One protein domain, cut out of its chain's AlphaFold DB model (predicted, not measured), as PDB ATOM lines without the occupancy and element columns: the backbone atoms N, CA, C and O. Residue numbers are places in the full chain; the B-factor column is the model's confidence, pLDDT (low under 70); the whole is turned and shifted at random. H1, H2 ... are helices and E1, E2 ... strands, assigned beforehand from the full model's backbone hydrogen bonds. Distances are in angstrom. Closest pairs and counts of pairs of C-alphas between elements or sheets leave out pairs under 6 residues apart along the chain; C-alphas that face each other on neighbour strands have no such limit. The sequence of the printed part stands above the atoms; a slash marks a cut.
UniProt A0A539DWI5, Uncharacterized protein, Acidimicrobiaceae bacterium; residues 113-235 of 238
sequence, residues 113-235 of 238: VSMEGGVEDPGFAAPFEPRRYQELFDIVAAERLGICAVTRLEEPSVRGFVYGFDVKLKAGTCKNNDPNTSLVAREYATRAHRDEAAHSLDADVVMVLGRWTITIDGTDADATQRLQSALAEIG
ATOM      1  N   VAL A 113     244.130 225.589 245.483       86.56
ATOM      2  CA  VAL A 113     244.535 224.190 245.332       86.56
ATOM      3  C   VAL A 113     243.471 223.261 245.907       86.56
ATOM      4  O   VAL A 113     243.047 223.395 247.054       86.56
ATOM      5  N   SER A 114     243.069 222.256 245.127       87.31
ATOM      6  CA  SER A 114     242.160 221.213 245.616       87.31
ATOM      7  C   SER A 114     242.816 220.372 246.714       87.31
ATOM      8  O   SER A 114     243.818 219.701 246.471       87.31
ATOM      9  N   MET A 115     242.213 220.368 247.903       90.06
ATOM     10  CA  MET A 115     242.610 219.506 249.028       90.06
ATOM     11  C   MET A 115     241.775 218.219 249.119       90.06
ATOM     12  O   MET A 115     242.116 217.318 249.881       90.06
ATOM     13  N   GLU A 116     240.668 218.142 248.378       90.81
ATOM     14  CA  GLU A 116     239.738 217.012 248.386       90.81
ATOM     15  C   GLU A 116     239.866 216.164 247.115       90.81
ATOM     16  O   GLU A 116     240.072 216.686 246.016       90.81
ATOM     17  N   GLY A 117     239.656 214.854 247.262       92.50
ATOM     18  CA  GLY A 117     239.716 213.880 246.174       92.50
ATOM     19  C   GLY A 117     241.032 213.102 246.136       92.50
ATOM     20  O   GLY A 117     241.737 212.996 247.140       92.50
ATOM     21  N   GLY A 118     241.330 212.534 244.967       94.25
ATOM     22  CA  GLY A 118     242.448 211.618 244.776       94.25
ATOM     23  C   GLY A 118     242.159 210.197 245.261       94.25
ATOM     24  O   GLY A 118     241.133 209.914 245.887       94.25
ATOM     25  N   VAL A 119     243.097 209.299 244.974       96.56
ATOM     26  CA  VAL A 119     243.067 207.893 245.384       96.56
ATOM     27  C   VAL A 119     244.461 207.525 245.867       96.56
ATOM     28  O   VAL A 119     245.405 207.532 245.085       96.56
ATOM     29  N   GLU A 120     244.594 207.225 247.160       95.94
ATOM     30  CA  GLU A 120     245.856 206.715 247.707       95.94
ATOM     31  C   GLU A 120     246.153 205.317 247.164       95.94
ATOM     32  O   GLU A 120     245.244 204.487 247.043       95.94
ATOM     33  N   ASP A 121     247.431 205.039 246.915       95.38
ATOM     34  CA  ASP A 121     247.900 203.706 246.555       95.38
ATOM     35  C   ASP A 121     248.833 203.165 247.649       95.38
ATOM     36  O   ASP A 121     249.948 203.663 247.820       95.38
ATOM     37  N   PRO A 122     248.426 202.118 248.393       91.69
ATOM     38  CA  PRO A 122     249.275 201.512 249.415       91.69
ATOM     39  C   PRO A 122     250.529 200.821 248.850       91.69
ATOM     40  O   PRO A 122     251.409 200.456 249.634       91.69
ATOM     41  N   GLY A 123     250.621 200.613 247.533       92.75
ATOM     42  CA  GLY A 123     251.822 200.134 246.846       92.75
ATOM     43  C   GLY A 123     252.977 201.137 246.888       92.75
ATOM     44  O   GLY A 123     254.140 200.732 246.931       92.75
ATOM     45  N   PHE A 124     252.675 202.433 246.982       92.94
ATOM     46  CA  PHE A 124     253.681 203.466 247.170       92.94
ATOM     47  C   PHE A 124     254.115 203.559 248.636       92.94
ATOM     48  O   PHE A 124     253.456 204.165 249.483       92.94
ATOM     49  N   ALA A 125     255.278 202.983 248.941       89.19
ATOM     50  CA  ALA A 125     255.842 202.979 250.291       89.19
ATOM     51  C   ALA A 125     256.446 204.335 250.720       89.19
ATOM     52  O   ALA A 125     256.729 204.525 251.906       89.19
ATOM     53  N   ALA A 126     256.651 205.273 249.786       93.38
ATOM     54  CA  ALA A 126     257.268 206.561 250.084       93.38
ATOM     55  C   ALA A 126     256.395 207.413 251.036       93.38
ATOM     56  O   ALA A 126     255.216 207.674 250.736       93.38
ATOM     57  N   PRO A 127     256.953 207.910 252.160       95.25
ATOM     58  CA  PRO A 127     256.221 208.779 253.073       95.25
ATOM     59  C   PRO A 127     255.745 210.046 252.356       95.25
ATOM     60  O   PRO A 127     256.373 210.529 251.419       95.25
ATOM     61  N   PHE A 128     254.615 210.591 252.809       96.75
ATOM     62  CA  PHE A 128     254.088 211.858 252.300       96.75
ATOM     63  C   PHE A 128     254.574 212.996 253.197       96.75
ATOM     64  O   PHE A 128     253.911 213.376 254.161       96.75
ATOM     65  N   GLU A 129     255.779 213.477 252.911       96.00
ATOM     66  CA  GLU A 129     256.508 214.478 253.690       96.00
ATOM     67  C   GLU A 129     257.101 215.554 252.766       96.00
ATOM     68  O   GLU A 129     257.357 215.271 251.591       96.00
ATOM     69  N   PRO A 130     257.297 216.792 253.250       96.50
ATOM     70  CA  PRO A 130     257.999 217.801 252.468       96.50
ATOM     71  C   PRO A 130     259.449 217.384 252.207       96.50
ATOM     72  O   PRO A 130     260.087 216.780 253.070       96.50
ATOM     73  N   ARG A 131     259.975 217.752 251.036       96.88
ATOM     74  CA  ARG A 131     261.365 217.510 250.623       96.88
ATOM     75  C   ARG A 131     261.929 218.766 249.976       96.88
ATOM     76  O   ARG A 131     261.164 219.574 249.451       96.88
ATOM     77  N   ARG A 132     263.250 218.932 250.035       96.62
ATOM     78  CA  ARG A 132     263.922 220.070 249.392       96.62
ATOM     79  C   ARG A 132     264.309 219.718 247.968       96.62
ATOM     80  O   ARG A 132     264.963 218.698 247.755       96.62
ATOM     81  N   TYR A 133     264.020 220.581 247.004       96.62
ATOM     82  CA  TYR A 133     264.527 220.455 245.636       96.62
ATOM     83  C   TYR A 133     266.055 220.412 245.580       96.62
ATOM     84  O   TYR A 133     266.605 219.766 244.686       96.62
ATOM     85  N   GLN A 134     266.745 221.017 246.554       97.25
ATOM     86  CA  GLN A 134     268.185 220.851 246.732       97.25
ATOM     87  C   GLN A 134     268.618 219.374 246.748       97.25
ATOM     88  O   GLN A 134     269.650 219.059 246.166       97.25
ATOM     89  N   GLU A 135     267.822 218.453 247.308       96.75
ATOM     90  CA  GLU A 135     268.138 217.014 247.304       96.75
ATOM     91  C   GLU A 135     268.198 216.442 245.875       96.75
ATOM     92  O   GLU A 135     269.073 215.631 245.562       96.75
ATOM     93  N   LEU A 136     267.314 216.897 244.977       97.00
ATOM     94  CA  LEU A 136     267.345 216.507 243.563       97.00
ATOM     95  C   LEU A 136     268.591 217.064 242.869       97.00
ATOM     96  O   LEU A 136     269.211 216.376 242.057       97.00
ATOM     97  N   PHE A 137     268.986 218.298 243.190       96.94
ATOM     98  CA  PHE A 137     270.184 218.908 242.611       96.94
ATOM     99  C   PHE A 137     271.481 218.303 243.135       96.94
ATOM    100  O   PHE A 137     272.439 218.185 242.369       96.94
ATOM    101  N   ASP A 138     271.504 217.861 244.389       97.44
ATOM    102  CA  ASP A 138     272.632 217.128 244.955       97.44
ATOM    103  C   ASP A 138     272.824 215.788 244.228       97.44
ATOM    104  O   ASP A 138     273.952 215.448 243.863       97.44
ATOM    105  N   ILE A 139     271.730 215.076 243.914       97.38
ATOM    106  CA  ILE A 139     271.761 213.869 243.069       97.38
ATOM    107  C   ILE A 139     272.286 214.193 241.667       97.38
ATOM    108  O   ILE A 139     273.227 213.559 241.192       97.38
ATOM    109  N   VAL A 140     271.720 215.206 241.005       96.44
ATOM    110  CA  VAL A 140     272.146 215.637 239.660       96.44
ATOM    111  C   VAL A 140     273.646 215.957 239.628       96.44
ATOM    112  O   VAL A 140     274.359 215.532 238.711       96.44
ATOM    113  N   ALA A 141     274.145 216.663 240.646       94.88
ATOM    114  CA  ALA A 141     275.553 217.007 240.776       94.88
ATOM    115  C   ALA A 141     276.435 215.774 241.039       94.88
ATOM    116  O   ALA A 141     277.491 215.636 240.408       94.88
ATOM    117  N   ALA A 142     276.010 214.867 241.924       96.25
ATOM    118  CA  ALA A 142     276.713 213.615 242.212       96.25
ATOM    119  C   ALA A 142     276.848 212.736 240.957       96.25
ATOM    120  O   ALA A 142     277.926 212.197 240.688       96.25
ATOM    121  N   GLU A 143     275.804 212.710 240.127       95.69
ATOM    122  CA  GLU A 143     275.760 211.990 238.851       95.69
ATOM    123  C   GLU A 143     276.483 212.697 237.697       95.69
ATOM    124  O   GLU A 143     276.504 212.206 236.562       95.69
ATOM    125  N   ARG A 144     277.131 213.836 237.982       94.06
ATOM    126  CA  ARG A 144     277.899 214.639 237.017       94.06
ATOM    127  C   ARG A 144     277.065 215.050 235.803       94.06
ATOM    128  O   ARG A 144     277.571 215.104 234.674       94.06
ATOM    129  N   LEU A 145     275.792 215.339 236.040       94.19
ATOM    130  CA  LEU A 145     274.889 215.885 235.042       94.19
ATOM    131  C   LEU A 145     274.895 217.410 235.160       94.19
ATOM    132  O   LEU A 145     274.661 217.980 236.223       94.19
ATOM    133  N   GLY A 146     275.191 218.086 234.056       93.69
ATOM    134  CA  GLY A 146     275.037 219.526 233.950       93.69
ATOM    135  C   GLY A 146     273.560 219.894 233.850       93.69
ATOM    136  O   GLY A 146     272.804 219.231 233.138       93.69
ATOM    137  N   ILE A 147     273.169 220.975 234.524       94.88
ATOM    138  CA  ILE A 147     271.834 221.573 234.418       94.88
ATOM    139  C   ILE A 147     271.834 222.565 233.253       94.88
ATOM    140  O   ILE A 147     272.623 223.512 233.233       94.88
ATOM    141  N   CYS A 148     270.970 222.331 232.268       94.88
ATOM    142  CA  CYS A 148     270.864 223.138 231.051       94.88
ATOM    143  C   CYS A 148     269.786 224.211 231.194       94.88
ATOM    144  O   CYS A 148     269.983 225.353 230.785       94.88
ATOM    145  N   ALA A 149     268.660 223.837 231.796       94.25
ATOM    146  CA  ALA A 149     267.548 224.723 232.092       94.25
ATOM    147  C   ALA A 149     266.749 224.171 233.275       94.25
ATOM    148  O   ALA A 149     266.706 222.959 233.491       94.25
ATOM    149  N   VAL A 150     266.102 225.073 234.005       94.62
ATOM    150  CA  VAL A 150     265.096 224.746 235.014       94.62
ATOM    151  C   VAL A 150     263.875 225.589 234.697       94.62
ATOM    152  O   VAL A 150     263.971 226.817 234.671       94.62
ATOM    153  N   THR A 151     262.747 224.937 234.451       93.88
ATOM    154  CA  THR A 151     261.504 225.606 234.061       93.88
ATOM    155  C   THR A 151     260.391 225.193 235.012       93.88
ATOM    156  O   THR A 151     260.270 224.017 235.343       93.88
ATOM    157  N   ARG A 152     259.568 226.147 235.455       92.31
ATOM    158  CA  ARG A 152     258.335 225.837 236.188       92.31
ATOM    159  C   ARG A 152     257.349 225.139 235.250       92.31
ATOM    160  O   ARG A 152     257.200 225.544 234.102       92.31
ATOM    161  N   LEU A 153     256.664 224.117 235.745       92.75
ATOM    162  CA  LEU A 153     255.574 223.479 235.013       92.75
ATOM    163  C   LEU A 153     254.346 224.396 234.988       92.75
ATOM    164  O   LEU A 153     253.873 224.838 236.036       92.75
ATOM    165  N   GLU A 154     253.825 224.653 233.792       84.62
ATOM    166  CA  GLU A 154     252.592 225.413 233.559       84.62
ATOM    167  C   GLU A 154     251.368 224.485 233.623       84.62
ATOM    168  O   GLU A 154     250.616 224.336 232.661       84.62
ATOM    169  N   GLU A 155     251.189 223.806 234.756       82.38
ATOM    170  CA  GLU A 155     250.020 222.960 235.004       82.38
ATOM    171  C   GLU A 155     249.005 223.710 235.884       82.38
ATOM    172  O   GLU A 155     249.400 224.392 236.834       82.38
ATOM    173  N   PRO A 156     247.697 223.631 235.583       80.06
ATOM    174  CA  PRO A 156     246.681 224.251 236.425       80.06
ATOM    175  C   PRO A 156     246.626 223.563 237.796       80.06
ATOM    176  O   PRO A 156     246.762 222.342 237.871       80.06
ATOM    177  N   SER A 157     246.339 224.322 238.859       80.12
ATOM    178  CA  SER A 157     246.219 223.859 240.259       80.12
ATOM    179  C   SER A 157     244.980 222.982 240.535       80.12
ATOM    180  O   SER A 157     244.267 223.130 241.528       80.12
ATOM    181  N   VAL A 158     244.673 222.057 239.628       84.00
ATOM    182  CA  VAL A 158     243.574 221.091 239.726       84.00
ATOM    183  C   VAL A 158     244.100 219.741 240.201       84.00
ATOM    184  O   VAL A 158     245.269 219.415 240.011       84.00
ATOM    185  N   ARG A 159     243.220 218.923 240.799       90.00
ATOM    186  CA  ARG A 159     243.575 217.583 241.317       90.00
ATOM    187  C   ARG A 159     244.795 217.619 242.250       90.00
ATOM    188  O   ARG A 159     245.680 216.777 242.173       90.00
ATOM    189  N   GLY A 160     244.851 218.649 243.090       92.88
ATOM    190  CA  GLY A 160     245.876 218.828 244.110       92.88
ATOM    191  C   GLY A 160     247.280 219.126 243.602       92.88
ATOM    192  O   GLY A 160     248.188 219.114 244.427       92.88
ATOM    193  N   PHE A 161     247.497 219.386 242.308       95.00
ATOM    194  CA  PHE A 161     248.779 219.914 241.844       95.00
ATOM    195  C   PHE A 161     249.033 221.296 242.466       95.00
ATOM    196  O   PHE A 161     248.139 222.142 242.464       95.00
ATOM    197  N   VAL A 162     250.235 221.509 243.007       93.88
ATOM    198  CA  VAL A 162     250.632 222.776 243.646       93.88
ATOM    199  C   VAL A 162     251.594 223.542 242.741       93.88
ATOM    200  O   VAL A 162     251.324 224.666 242.329       93.88
ATOM    201  N   TYR A 163     252.728 222.926 242.415       92.44
ATOM    202  CA  TYR A 163     253.713 223.419 241.454       92.44
ATOM    203  C   TYR A 163     254.666 222.276 241.088       92.44
ATOM    204  O   TYR A 163     254.643 221.197 241.675       92.44
ATOM    205  N   GLY A 164     255.551 222.510 240.127       94.94
ATOM    206  CA  GLY A 164     256.615 221.573 239.804       94.94
ATOM    207  C   GLY A 164     257.643 222.188 238.876       94.94
ATOM    208  O   GLY A 164     257.456 223.303 238.379       94.94
ATOM    209  N   PHE A 165     258.723 221.451 238.640       96.75
ATOM    210  CA  PHE A 165     259.829 221.904 237.807       96.75
ATOM    211  C   PHE A 165     260.304 220.807 236.867       96.75
ATOM    212  O   PHE A 165     260.421 219.647 237.259       96.75
ATOM    213  N   ASP A 166     260.615 221.211 235.641       96.88
ATOM    214  CA  ASP A 166     261.344 220.423 234.658       96.88
ATOM    215  C   ASP A 166     262.807 220.873 234.637       96.88
ATOM    216  O   ASP A 166     263.123 222.029 234.331       96.88
ATOM    217  N   VAL A 167     263.696 219.951 234.988       97.12
ATOM    218  CA  VAL A 167     265.142 220.133 235.002       97.12
ATOM    219  C   VAL A 167     265.710 219.441 233.768       97.12
ATOM    220  O   VAL A 167     265.775 218.213 233.689       97.12
ATOM    221  N   LYS A 168     266.151 220.237 232.794       97.12
ATOM    222  CA  LYS A 168     266.815 219.745 231.584       97.12
ATOM    223  C   LYS A 168     268.288 219.486 231.873       97.12
ATOM    224  O   LYS A 168     268.994 220.386 232.330       97.12
ATOM    225  N   LEU A 169     268.755 218.282 231.571       96.44
ATOM    226  CA  LEU A 169     270.060 217.762 231.966       96.44
ATOM    227  C   LEU A 169     270.883 217.289 230.761       96.44
ATOM    228  O   LEU A 169     270.344 216.911 229.715       96.44
ATOM    229  N   LYS A 170     272.208 217.286 230.935       94.38
ATOM    230  CA  LYS A 170     273.161 216.657 230.011       94.38
ATOM    231  C   LYS A 170     274.357 216.092 230.762       94.38
ATOM    232  O   LYS A 170     274.891 216.755 231.648       94.38
ATOM    233  N   ALA A 171     274.852 214.923 230.364       89.69
ATOM    234  CA  ALA A 171     276.113 214.403 230.889       89.69
ATOM    235  C   ALA A 171     277.269 215.411 230.712       89.69
ATOM    236  O   ALA A 171     277.520 215.925 229.616       89.69
ATOM    237  N   GLY A 172     277.987 215.701 231.800       87.00
ATOM    238  CA  GLY A 172     279.064 216.687 231.809       87.00
ATOM    239  C   GLY A 172     278.547 218.128 231.785       87.00
ATOM    240  O   GLY A 172     278.047 218.626 232.786       87.00
ATOM    241  N   THR A 173     278.732 218.838 230.668       84.06
ATOM    242  CA  THR A 173     278.407 220.273 230.561       84.06
ATOM    243  C   THR A 173     277.319 220.540 229.529       84.06
ATOM    244  O   THR A 173     277.401 220.038 228.407       84.06
ATOM    245  N   CYS A 174     276.396 221.448 229.842       86.62
ATOM    246  CA  CYS A 174     275.346 221.926 228.937       86.62
ATOM    247  C   CYS A 174     275.861 222.915 227.884       86.62
ATOM    248  O   CYS A 174     275.461 224.078 227.819       86.62
ATOM    249  N   LYS A 175     276.777 222.457 227.030       82.50
ATOM    250  CA  LYS A 175     277.229 223.247 225.886       82.50
ATOM    251  C   LYS A 175     276.092 223.359 224.864       82.50
ATOM    252  O   LYS A 175     275.468 222.356 224.531       82.50
ATOM    253  N   ASN A 176     275.869 224.568 224.349       82.75
ATOM    254  CA  ASN A 176     274.870 224.888 223.319       82.75
ATOM    255  C   ASN A 176     273.398 224.640 223.709       82.75
ATOM    256  O   ASN A 176     272.560 224.614 222.816       82.75
ATOM    257  N   ASN A 177     273.079 224.480 225.001       80.69
ATOM    258  CA  ASN A 177     271.713 224.218 225.478       80.69
ATOM    259  C   ASN A 177     271.027 223.028 224.770       80.69
ATOM    260  O   ASN A 177     269.891 223.125 224.318       80.69
ATOM    261  N   ASP A 178     271.750 221.916 224.652       88.06
ATOM    262  CA  ASP A 178     271.304 220.686 223.986       88.06
ATOM    263  C   ASP A 178     271.113 219.566 225.031       88.06
ATOM    264  O   ASP A 178     272.012 218.731 225.195       88.06
ATOM    265  N   PRO A 179     270.035 219.606 225.838       93.12
ATOM    266  CA  PRO A 179     269.763 218.588 226.844       93.12
ATOM    267  C   PRO A 179     269.333 217.270 226.199       93.12
ATOM    268  O   PRO A 179     268.650 217.259 225.177       93.12
ATOM    269  N   ASN A 180     269.697 216.155 226.826       93.31
ATOM    270  CA  ASN A 180     269.320 214.811 226.382       93.31
ATOM    271  C   ASN A 180     268.615 213.982 227.469       93.31
ATOM    272  O   ASN A 180     268.213 212.855 227.181       93.31
ATOM    273  N   THR A 181     268.426 214.556 228.661       95.94
ATOM    274  CA  THR A 181     267.664 213.992 229.783       95.94
ATOM    275  C   THR A 181     266.806 215.088 230.427       95.94
ATOM    276  O   THR A 181     267.187 216.259 230.448       95.94
ATOM    277  N   SER A 182     265.649 214.714 230.955       96.38
ATOM    278  CA  SER A 182     264.688 215.550 231.669       96.38
ATOM    279  C   SER A 182     264.377 214.890 233.002       96.38
ATOM    280  O   SER A 182     264.019 213.716 233.019       96.38
ATOM    281  N   LEU A 183     264.476 215.635 234.099       97.50
ATOM    282  CA  LEU A 183     263.958 215.229 235.403       97.50
ATOM    283  C   LEU A 183     262.829 216.185 235.767       97.50
ATOM    284  O   LEU A 183     263.061 217.381 235.931       97.50
ATOM    285  N   VAL A 184     261.614 215.662 235.888       97.88
ATOM    286  CA  VAL A 184     260.429 216.463 236.194       97.88
ATOM    287  C   VAL A 184     259.891 216.061 237.554       97.88
ATOM    288  O   VAL A 184     259.530 214.904 237.742       97.88
ATOM    289  N   ALA A 185     259.808 217.012 238.481       98.06
ATOM    290  CA  ALA A 185     259.238 216.811 239.810       98.06
ATOM    291  C   ALA A 185     257.988 217.684 239.982       98.06
ATOM    292  O   ALA A 185     258.063 218.910 239.879       98.06
ATOM    293  N   ARG A 186     256.845 217.046 240.248       97.75
ATOM    294  CA  ARG A 186     255.541 217.685 240.499       97.75
ATOM    295  C   ARG A 186     255.166 217.508 241.954       97.75
ATOM    296  O   ARG A 186     255.186 216.378 242.426       97.75
ATOM    297  N   GLU A 187     254.809 218.583 242.639       97.06
ATOM    298  CA  GLU A 187     254.411 218.567 244.042       97.06
ATOM    299  C   GLU A 187     252.894 218.650 244.206       97.06
ATOM    300  O   GLU A 187     252.225 219.463 243.562       97.06
ATOM    301  N   TYR A 188     252.365 217.801 245.090       97.25
ATOM    302  CA  TYR A 188     250.933 217.649 245.324       97.25
ATOM    303  C   TYR A 188     250.540 217.983 246.761       97.25
ATOM    304  O   TYR A 188     251.297 217.787 247.713       97.25
ATOM    305  N   ALA A 189     249.308 218.458 246.912       95.94
ATOM    306  CA  ALA A 189     248.735 218.909 248.172       95.94
ATOM    307  C   ALA A 189     248.448 217.763 249.152       95.94
ATOM    308  O   ALA A 189     248.571 217.932 250.367       95.94
ATOM    309  N   THR A 190     248.077 216.589 248.631       96.38
ATOM    310  CA  THR A 190     247.720 215.406 249.425       96.38
ATOM    311  C   THR A 190     248.353 214.138 248.860       96.38
ATOM    312  O   THR A 190     248.683 214.062 247.674       96.38
ATOM    313  N   ARG A 191     248.490 213.117 249.717       97.19
ATOM    314  CA  ARG A 191     248.955 211.783 249.313       97.19
ATOM    315  C   ARG A 191     248.059 211.194 248.227       97.19
ATOM    316  O   ARG A 191     248.561 210.735 247.213       97.19
ATOM    317  N   ALA A 192     246.745 211.279 248.419       97.31
ATOM    318  CA  ALA A 192     245.762 210.750 247.483       97.31
ATOM    319  C   ALA A 192     245.893 211.363 246.080       97.31
ATOM    320  O   ALA A 192     245.778 210.652 245.086       97.31
ATOM    321  N   HIS A 193     246.166 212.669 245.982       97.62
ATOM    322  CA  HIS A 193     246.406 213.319 244.694       97.62
ATOM    323  C   HIS A 193     247.746 212.927 244.069       97.62
ATOM    324  O   HIS A 193     247.787 212.666 242.871       97.62
ATOM    325  N   ARG A 194     248.823 212.850 244.864       97.62
ATOM    326  CA  ARG A 194     250.142 212.385 244.397       97.62
ATOM    327  C   ARG A 194     250.050 210.985 243.791       97.62
ATOM    328  O   ARG A 194     250.556 210.756 242.698       97.62
ATOM    329  N   ASP A 195     249.412 210.066 244.507       97.44
ATOM    330  CA  ASP A 195     249.345 208.655 244.130       97.44
ATOM    331  C   ASP A 195     248.454 208.453 242.895       97.44
ATOM    332  O   ASP A 195     248.858 207.786 241.946       97.44
ATOM    333  N   GLU A 196     247.285 209.101 242.846       96.88
ATOM    334  CA  GLU A 196     246.434 209.113 241.649       96.88
ATOM    335  C   GLU A 196     247.166 209.711 240.442       96.88
ATOM    336  O   GLU A 196     247.101 209.168 239.336       96.88
ATOM    337  N   ALA A 197     247.887 210.819 240.644       96.44
ATOM    338  CA  ALA A 197     248.652 211.445 239.580       96.44
ATOM    339  C   ALA A 197     249.735 210.506 239.047       96.44
ATOM    340  O   ALA A 197     249.854 210.386 237.827       96.44
ATOM    341  N   ALA A 198     250.450 209.798 239.928       96.88
ATOM    342  CA  ALA A 198     251.503 208.863 239.545       96.88
ATOM    343  C   ALA A 198     251.016 207.782 238.564       96.88
ATOM    344  O   ALA A 198     251.726 207.466 237.615       96.88
ATOM    345  N   HIS A 199     249.781 207.294 238.725       94.69
ATOM    346  CA  HIS A 199     249.154 206.323 237.810       94.69
ATOM    347  C   HIS A 199     248.690 206.911 236.475       94.69
ATOM    348  O   HIS A 199     248.435 206.175 235.524       94.69
ATOM    349  N   SER A 200     248.516 208.232 236.413       92.56
ATOM    350  CA  SER A 200     247.965 208.930 235.245       92.56
ATOM    351  C   SER A 200     249.019 209.592 234.357       92.56
ATOM    352  O   SER A 200     248.681 210.070 233.273       92.56
ATOM    353  N   LEU A 201     250.270 209.664 234.821       92.25
ATOM    354  CA  LEU A 201     251.366 210.273 234.075       92.25
ATOM    355  C   LEU A 201     251.816 209.354 232.935       92.25
ATOM    356  O   LEU A 201     252.072 208.171 233.132       92.25
ATOM    357  N   ASP A 202     251.942 209.933 231.743       88.50
ATOM    358  CA  ASP A 202     252.439 209.249 230.548       88.50
ATOM    359  C   ASP A 202     253.973 209.239 230.556       88.50
ATOM    360  O   ASP A 202     254.626 210.124 229.999       88.50
ATOM    361  N   ALA A 203     254.551 208.292 231.296       88.62
ATOM    362  CA  ALA A 203     255.989 208.071 231.375       88.62
ATOM    363  C   ALA A 203     256.296 206.586 231.611       88.62
ATOM    364  O   ALA A 203     255.555 205.896 232.308       88.62
ATOM    365  N   ASP A 204     257.431 206.116 231.084       84.00
ATOM    366  CA  ASP A 204     257.870 204.721 231.248       84.00
ATOM    367  C   ASP A 204     258.096 204.348 232.720       84.00
ATOM    368  O   ASP A 204     257.824 203.223 233.140       84.00
ATOM    369  N   VAL A 205     258.614 205.297 233.504       88.81
ATOM    370  CA  VAL A 205     258.843 205.143 234.939       88.81
ATOM    371  C   VAL A 205     258.399 206.413 235.646       88.81
ATOM    372  O   VAL A 205     258.918 207.505 235.394       88.81
ATOM    373  N   VAL A 206     257.469 206.239 236.579       96.44
ATOM    374  CA  VAL A 206     257.049 207.266 237.529       96.44
ATOM    375  C   VAL A 206     257.495 206.820 238.913       96.44
ATOM    376  O   VAL A 206     257.226 205.697 239.327       96.44
ATOM    377  N   MET A 207     258.196 207.694 239.624       97.12
ATOM    378  CA  MET A 207     258.585 207.474 241.012       97.12
ATOM    379  C   MET A 207     257.826 208.448 241.907       97.12
ATOM    380  O   MET A 207     257.552 209.577 241.509       97.12
ATOM    381  N   VAL A 208     257.535 208.061 243.139       98.00
ATOM    382  CA  VAL A 208     257.005 208.953 244.170       98.00
ATOM    383  C   VAL A 208     258.010 209.116 245.297       98.00
ATOM    384  O   VAL A 208     258.645 208.151 245.719       98.00
ATOM    385  N   LEU A 209     258.160 210.344 245.785       97.88
ATOM    386  CA  LEU A 209     259.074 210.701 246.869       97.88
ATOM    387  C   LEU A 209     258.506 211.899 247.625       97.88
ATOM    388  O   LEU A 209     258.306 212.957 247.036       97.88
ATOM    389  N   GLY A 210     258.253 211.766 248.928       97.62
ATOM    390  CA  GLY A 210     257.682 212.868 249.700       97.62
ATOM    391  C   GLY A 210     256.330 213.302 249.132       97.62
ATOM    392  O   GLY A 210     255.433 212.486 248.931       97.62
ATOM    393  N   ARG A 211     256.172 214.587 248.822       97.88
ATOM    394  CA  ARG A 211     254.971 215.123 248.156       97.88
ATOM    395  C   ARG A 211     255.017 215.040 246.632       97.88
ATOM    396  O   ARG A 211     254.103 215.532 245.971       97.88
ATOM    397  N   TRP A 212     256.071 214.452 246.076       98.31
ATOM    398  CA  TRP A 212     256.342 214.513 244.654       98.31
ATOM    399  C   TRP A 212     255.942 213.256 243.898       98.31
ATOM    400  O   TRP A 212     256.112 212.141 244.392       98.31
ATOM    401  N   THR A 213     255.518 213.456 242.652       98.25
ATOM    402  CA  THR A 213     255.769 212.493 241.574       98.25
ATOM    403  C   THR A 213     256.984 212.963 240.782       98.25
ATOM    404  O   THR A 213     257.105 214.159 240.495       98.25
ATOM    405  N   ILE A 214     257.848 212.037 240.388       98.44
ATOM    406  CA  ILE A 214     259.063 212.291 239.627       98.44
ATOM    407  C   ILE A 214     259.042 211.425 238.370       98.44
ATOM    408  O   ILE A 214     258.889 210.209 238.453       98.44
ATOM    409  N   THR A 215     259.233 212.047 237.210       97.94
ATOM    410  CA  THR A 215     259.429 211.347 235.933       97.94
ATOM    411  C   THR A 215     260.796 211.688 235.371       97.94
ATOM    412  O   THR A 215     261.219 212.847 235.429       97.94
ATOM    413  N   ILE A 216     261.473 210.693 234.803       96.56
ATOM    414  CA  ILE A 216     262.746 210.884 234.108       96.56
ATOM    415  C   ILE A 216     262.591 210.360 232.688       96.56
ATOM    416  O   ILE A 216     262.243 209.199 232.498       96.56
ATOM    417  N   ASP A 217     262.872 211.215 231.712       94.00
ATOM    418  CA  ASP A 217     262.842 210.883 230.286       94.00
ATOM    419  C   ASP A 217     264.143 211.354 229.624       94.00
ATOM    420  O   ASP A 217     264.817 212.260 230.119       94.00
ATOM    421  N   GLY A 218     264.538 210.740 228.518       91.50
ATOM    422  CA  GLY A 218     265.737 211.127 227.800       91.50
ATOM    423  C   GLY A 218     266.269 210.070 226.849       91.50
ATOM    424  O   GLY A 218     265.965 208.886 226.932       91.50
ATOM    425  N   THR A 219     267.154 210.516 225.962       93.88
ATOM    426  CA  THR A 219     267.878 209.641 225.025       93.88
ATOM    427  C   THR A 219     269.160 209.055 225.626       93.88
ATOM    428  O   THR A 219     269.749 208.143 225.047       93.88
ATOM    429  N   ASP A 220     269.596 209.547 226.790       93.56
ATOM    430  CA  ASP A 220     270.730 209.013 227.553       93.56
ATOM    431  C   ASP A 220     270.242 207.997 228.594       93.56
ATOM    432  O   ASP A 220     269.955 208.336 229.744       93.56
ATOM    433  N   ALA A 221     270.119 206.739 228.165       93.38
ATOM    434  CA  ALA A 221     269.617 205.653 229.005       93.38
ATOM    435  C   ALA A 221     270.464 205.440 230.273       93.38
ATOM    436  O   ALA A 221     269.913 205.173 231.342       93.38
ATOM    437  N   ASP A 222     271.787 205.614 230.178       94.19
ATOM    438  CA  ASP A 222     272.688 205.452 231.319       94.19
ATOM    439  C   ASP A 222     272.451 206.556 232.360       94.19
ATOM    440  O   ASP A 222     272.433 206.279 233.560       94.19
ATOM    441  N   ALA A 223     272.279 207.813 231.930       93.81
ATOM    442  CA  ALA A 223     271.949 208.915 232.836       93.81
ATOM    443  C   ALA A 223     270.583 208.716 233.503       93.81
ATOM    444  O   ALA A 223     270.474 208.869 234.722       93.81
ATOM    445  N   THR A 224     269.570 208.315 232.732       95.31
ATOM    446  CA  THR A 224     268.230 208.012 233.249       95.31
ATOM    447  C   THR A 224     268.280 206.917 234.315       95.31
ATOM    448  O   THR A 224     267.738 207.097 235.406       95.31
ATOM    449  N   GLN A 225     268.993 205.817 234.057       95.50
ATOM    450  CA  GLN A 225     269.095 204.710 235.009       95.50
ATOM    451  C   GLN A 225     269.837 205.096 236.296       95.50
ATOM    452  O   GLN A 225     269.440 204.675 237.389       95.50
ATOM    453  N   ARG A 226     270.899 205.907 236.200       95.75
ATOM    454  CA  ARG A 226     271.618 206.386 237.391       95.75
ATOM    455  C   ARG A 226     270.757 207.308 238.248       95.75
ATOM    456  O   ARG A 226     270.710 207.119 239.458       95.75
ATOM    457  N   LEU A 227     270.015 208.230 237.629       96.88
ATOM    458  CA  LEU A 227     269.069 209.095 238.341       96.88
ATOM    459  C   LEU A 227     267.980 208.289 239.056       96.88
ATOM    460  O   LEU A 227     267.722 208.529 240.232       96.88
ATOM    461  N   GLN A 228     267.378 207.306 238.380       96.69
ATOM    462  CA  GLN A 228     266.383 206.419 238.994       96.69
ATOM    463  C   GLN A 228     266.965 205.667 240.199       96.69
ATOM    464  O   GLN A 228     266.334 205.594 241.251       96.69
ATOM    465  N   SER A 229     268.187 205.147 240.062       97.00
ATOM    466  CA  SER A 229     268.867 204.423 241.142       97.00
ATOM    467  C   SER A 229     269.147 205.337 242.340       97.00
ATOM    468  O   SER A 229     268.803 204.986 243.465       97.00
ATOM    469  N   ALA A 230     269.682 206.538 242.104       97.62
ATOM    470  CA  ALA A 230     269.967 207.514 243.157       97.62
ATOM    471  C   ALA A 230     268.694 208.015 243.865       97.62
ATOM    472  O   ALA A 230     268.684 208.195 245.081       97.62
ATOM    473  N   LEU A 231     267.591 208.194 243.131       97.38
ATOM    474  CA  LEU A 231     266.295 208.529 243.728       97.38
ATOM    475  C   LEU A 231     265.764 207.389 244.605       97.38
ATOM    476  O   LEU A 231     265.254 207.637 245.700       97.38
ATOM    477  N   ALA A 232     265.902 206.139 244.157       96.44
ATOM    478  CA  ALA A 232     265.495 204.978 244.941       96.44
ATOM    479  C   ALA A 232     266.290 204.872 246.256       96.44
ATOM    480  O   ALA A 232     265.718 204.546 247.297       96.44
ATOM    481  N   GLU A 233     267.582 205.221 246.247       96.69
ATOM    482  CA  GLU A 233     268.428 205.245 247.452       96.69
ATOM    483  C   GLU A 233     267.941 206.236 248.521       96.69
ATOM    484  O   GLU A 233     268.101 205.971 249.714       96.69
ATOM    485  N   ILE A 234     267.297 207.339 248.121       95.56
ATOM    486  CA  ILE A 234     266.722 208.326 249.055       95.56
ATOM    487  C   ILE A 234     265.244 208.069 249.389       95.56
ATOM    488  O   ILE A 234     264.602 208.901 250.044       95.56
ATOM    489  N   GLY A 235     264.718 206.911 248.977       95.56
ATOM    490  CA  GLY A 235     263.391 206.417 249.344       95.56
ATOM    491  C   GLY A 235     262.298 206.643 248.302       95.56
ATOM    492  O   GLY A 235     261.123 206.520 248.646       95.56
TER     493      GLY A 235
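What this domain is: This is residues 113 to 235 of the 238 residues of an uncharacterized protein of Acidimicrobiaceae bacterium (UniProt A0A539DWI5). A twisted sheet of five strands makes the core, in three layers: H1 and H3, which meet at a steep tilt, cover one face, and H2 packs on the other. The long E2 and E3 run along the long axis, and residues 113 to 132, with no named element, lie toward the outside of the body. The printed part has 123 residues, with three named helices and five named strands in the order H1 E1 E2 E3 H2 E4 E5 H3; the class is mixed, helices and strands. The sheet's order is E1 E2 E3 E5 E4, antiparallel throughout. The whole is compact, with a radius of gyration of the C-alphas of 14.2 A, and elongated, spanning 44 by 28 by 24 A.

How they stand to each other: The sheet holds E1 (residues 145 to 152), E2 (161 to 171), E3 (181 to 188), E5 (212 to 218) and E4 (206 to 209); E1 and E4 are its edge strands. E1, E2 and E3 form a meander, each strand the antiparallel neighbour of the one before. N 148 and O 168 are 2.8 A apart between E1 and E2, N 167 and O 183 2.8 A between E2 and E3, N 184 and O 215 2.9 A between E3 and E5, and N 214 and O 207 2.7 A in the hairpin of E4 and E5, within hydrogen-bond range. H1, residues 133 to 142, is on the sheet over E2, at a height of 9.3 A. H2, residues 191 to 200, is on the opposite face from H1, over E5 at a height of 8.0 A; its closest C-alphas to E5 are those of Ala 198 and Thr 213, 6.0 A. E3, H2 and E4 form a split strand-helix-strand unit, two strands running the same way with E5 between them, and its crossover is right-handed. H3, residues 221 to 233, is over E3 at a height of 7.5 A. With residues 227 to 231 alone it touches H1, opposite ways at a steep tilt of 54 degrees; the closest C-alphas, Ile 139 and Ala 230, are 6.6 A apart. H2 and H3 are apart. In H1, H2 and H3 every O i to N i+4 pair is within hydrogen-bond range.

Where its parts are: H1 begins at C-alpha 133 (264.527, 220.455, 245.636) and is 14.4 A long, as is H2. E1, 19.3 A, bends by 62 degrees at residue 148. E2 measures 30.0 A from C-alpha 161 (248.779, 219.914, 241.844), E3 23.1 A, E4 10.2 A and E5 19.6 A. H3, 18.5 A, ends at C-alpha 233 (268.428, 205.245, 247.452).

The domain as a whole: The C-alphas farthest apart, those of Glu 116 and Lys 175, are 44.2 A apart. The printed part has no cut, and no link is long. Its mean pLDDT is 93.9, and no printed residue is under 70.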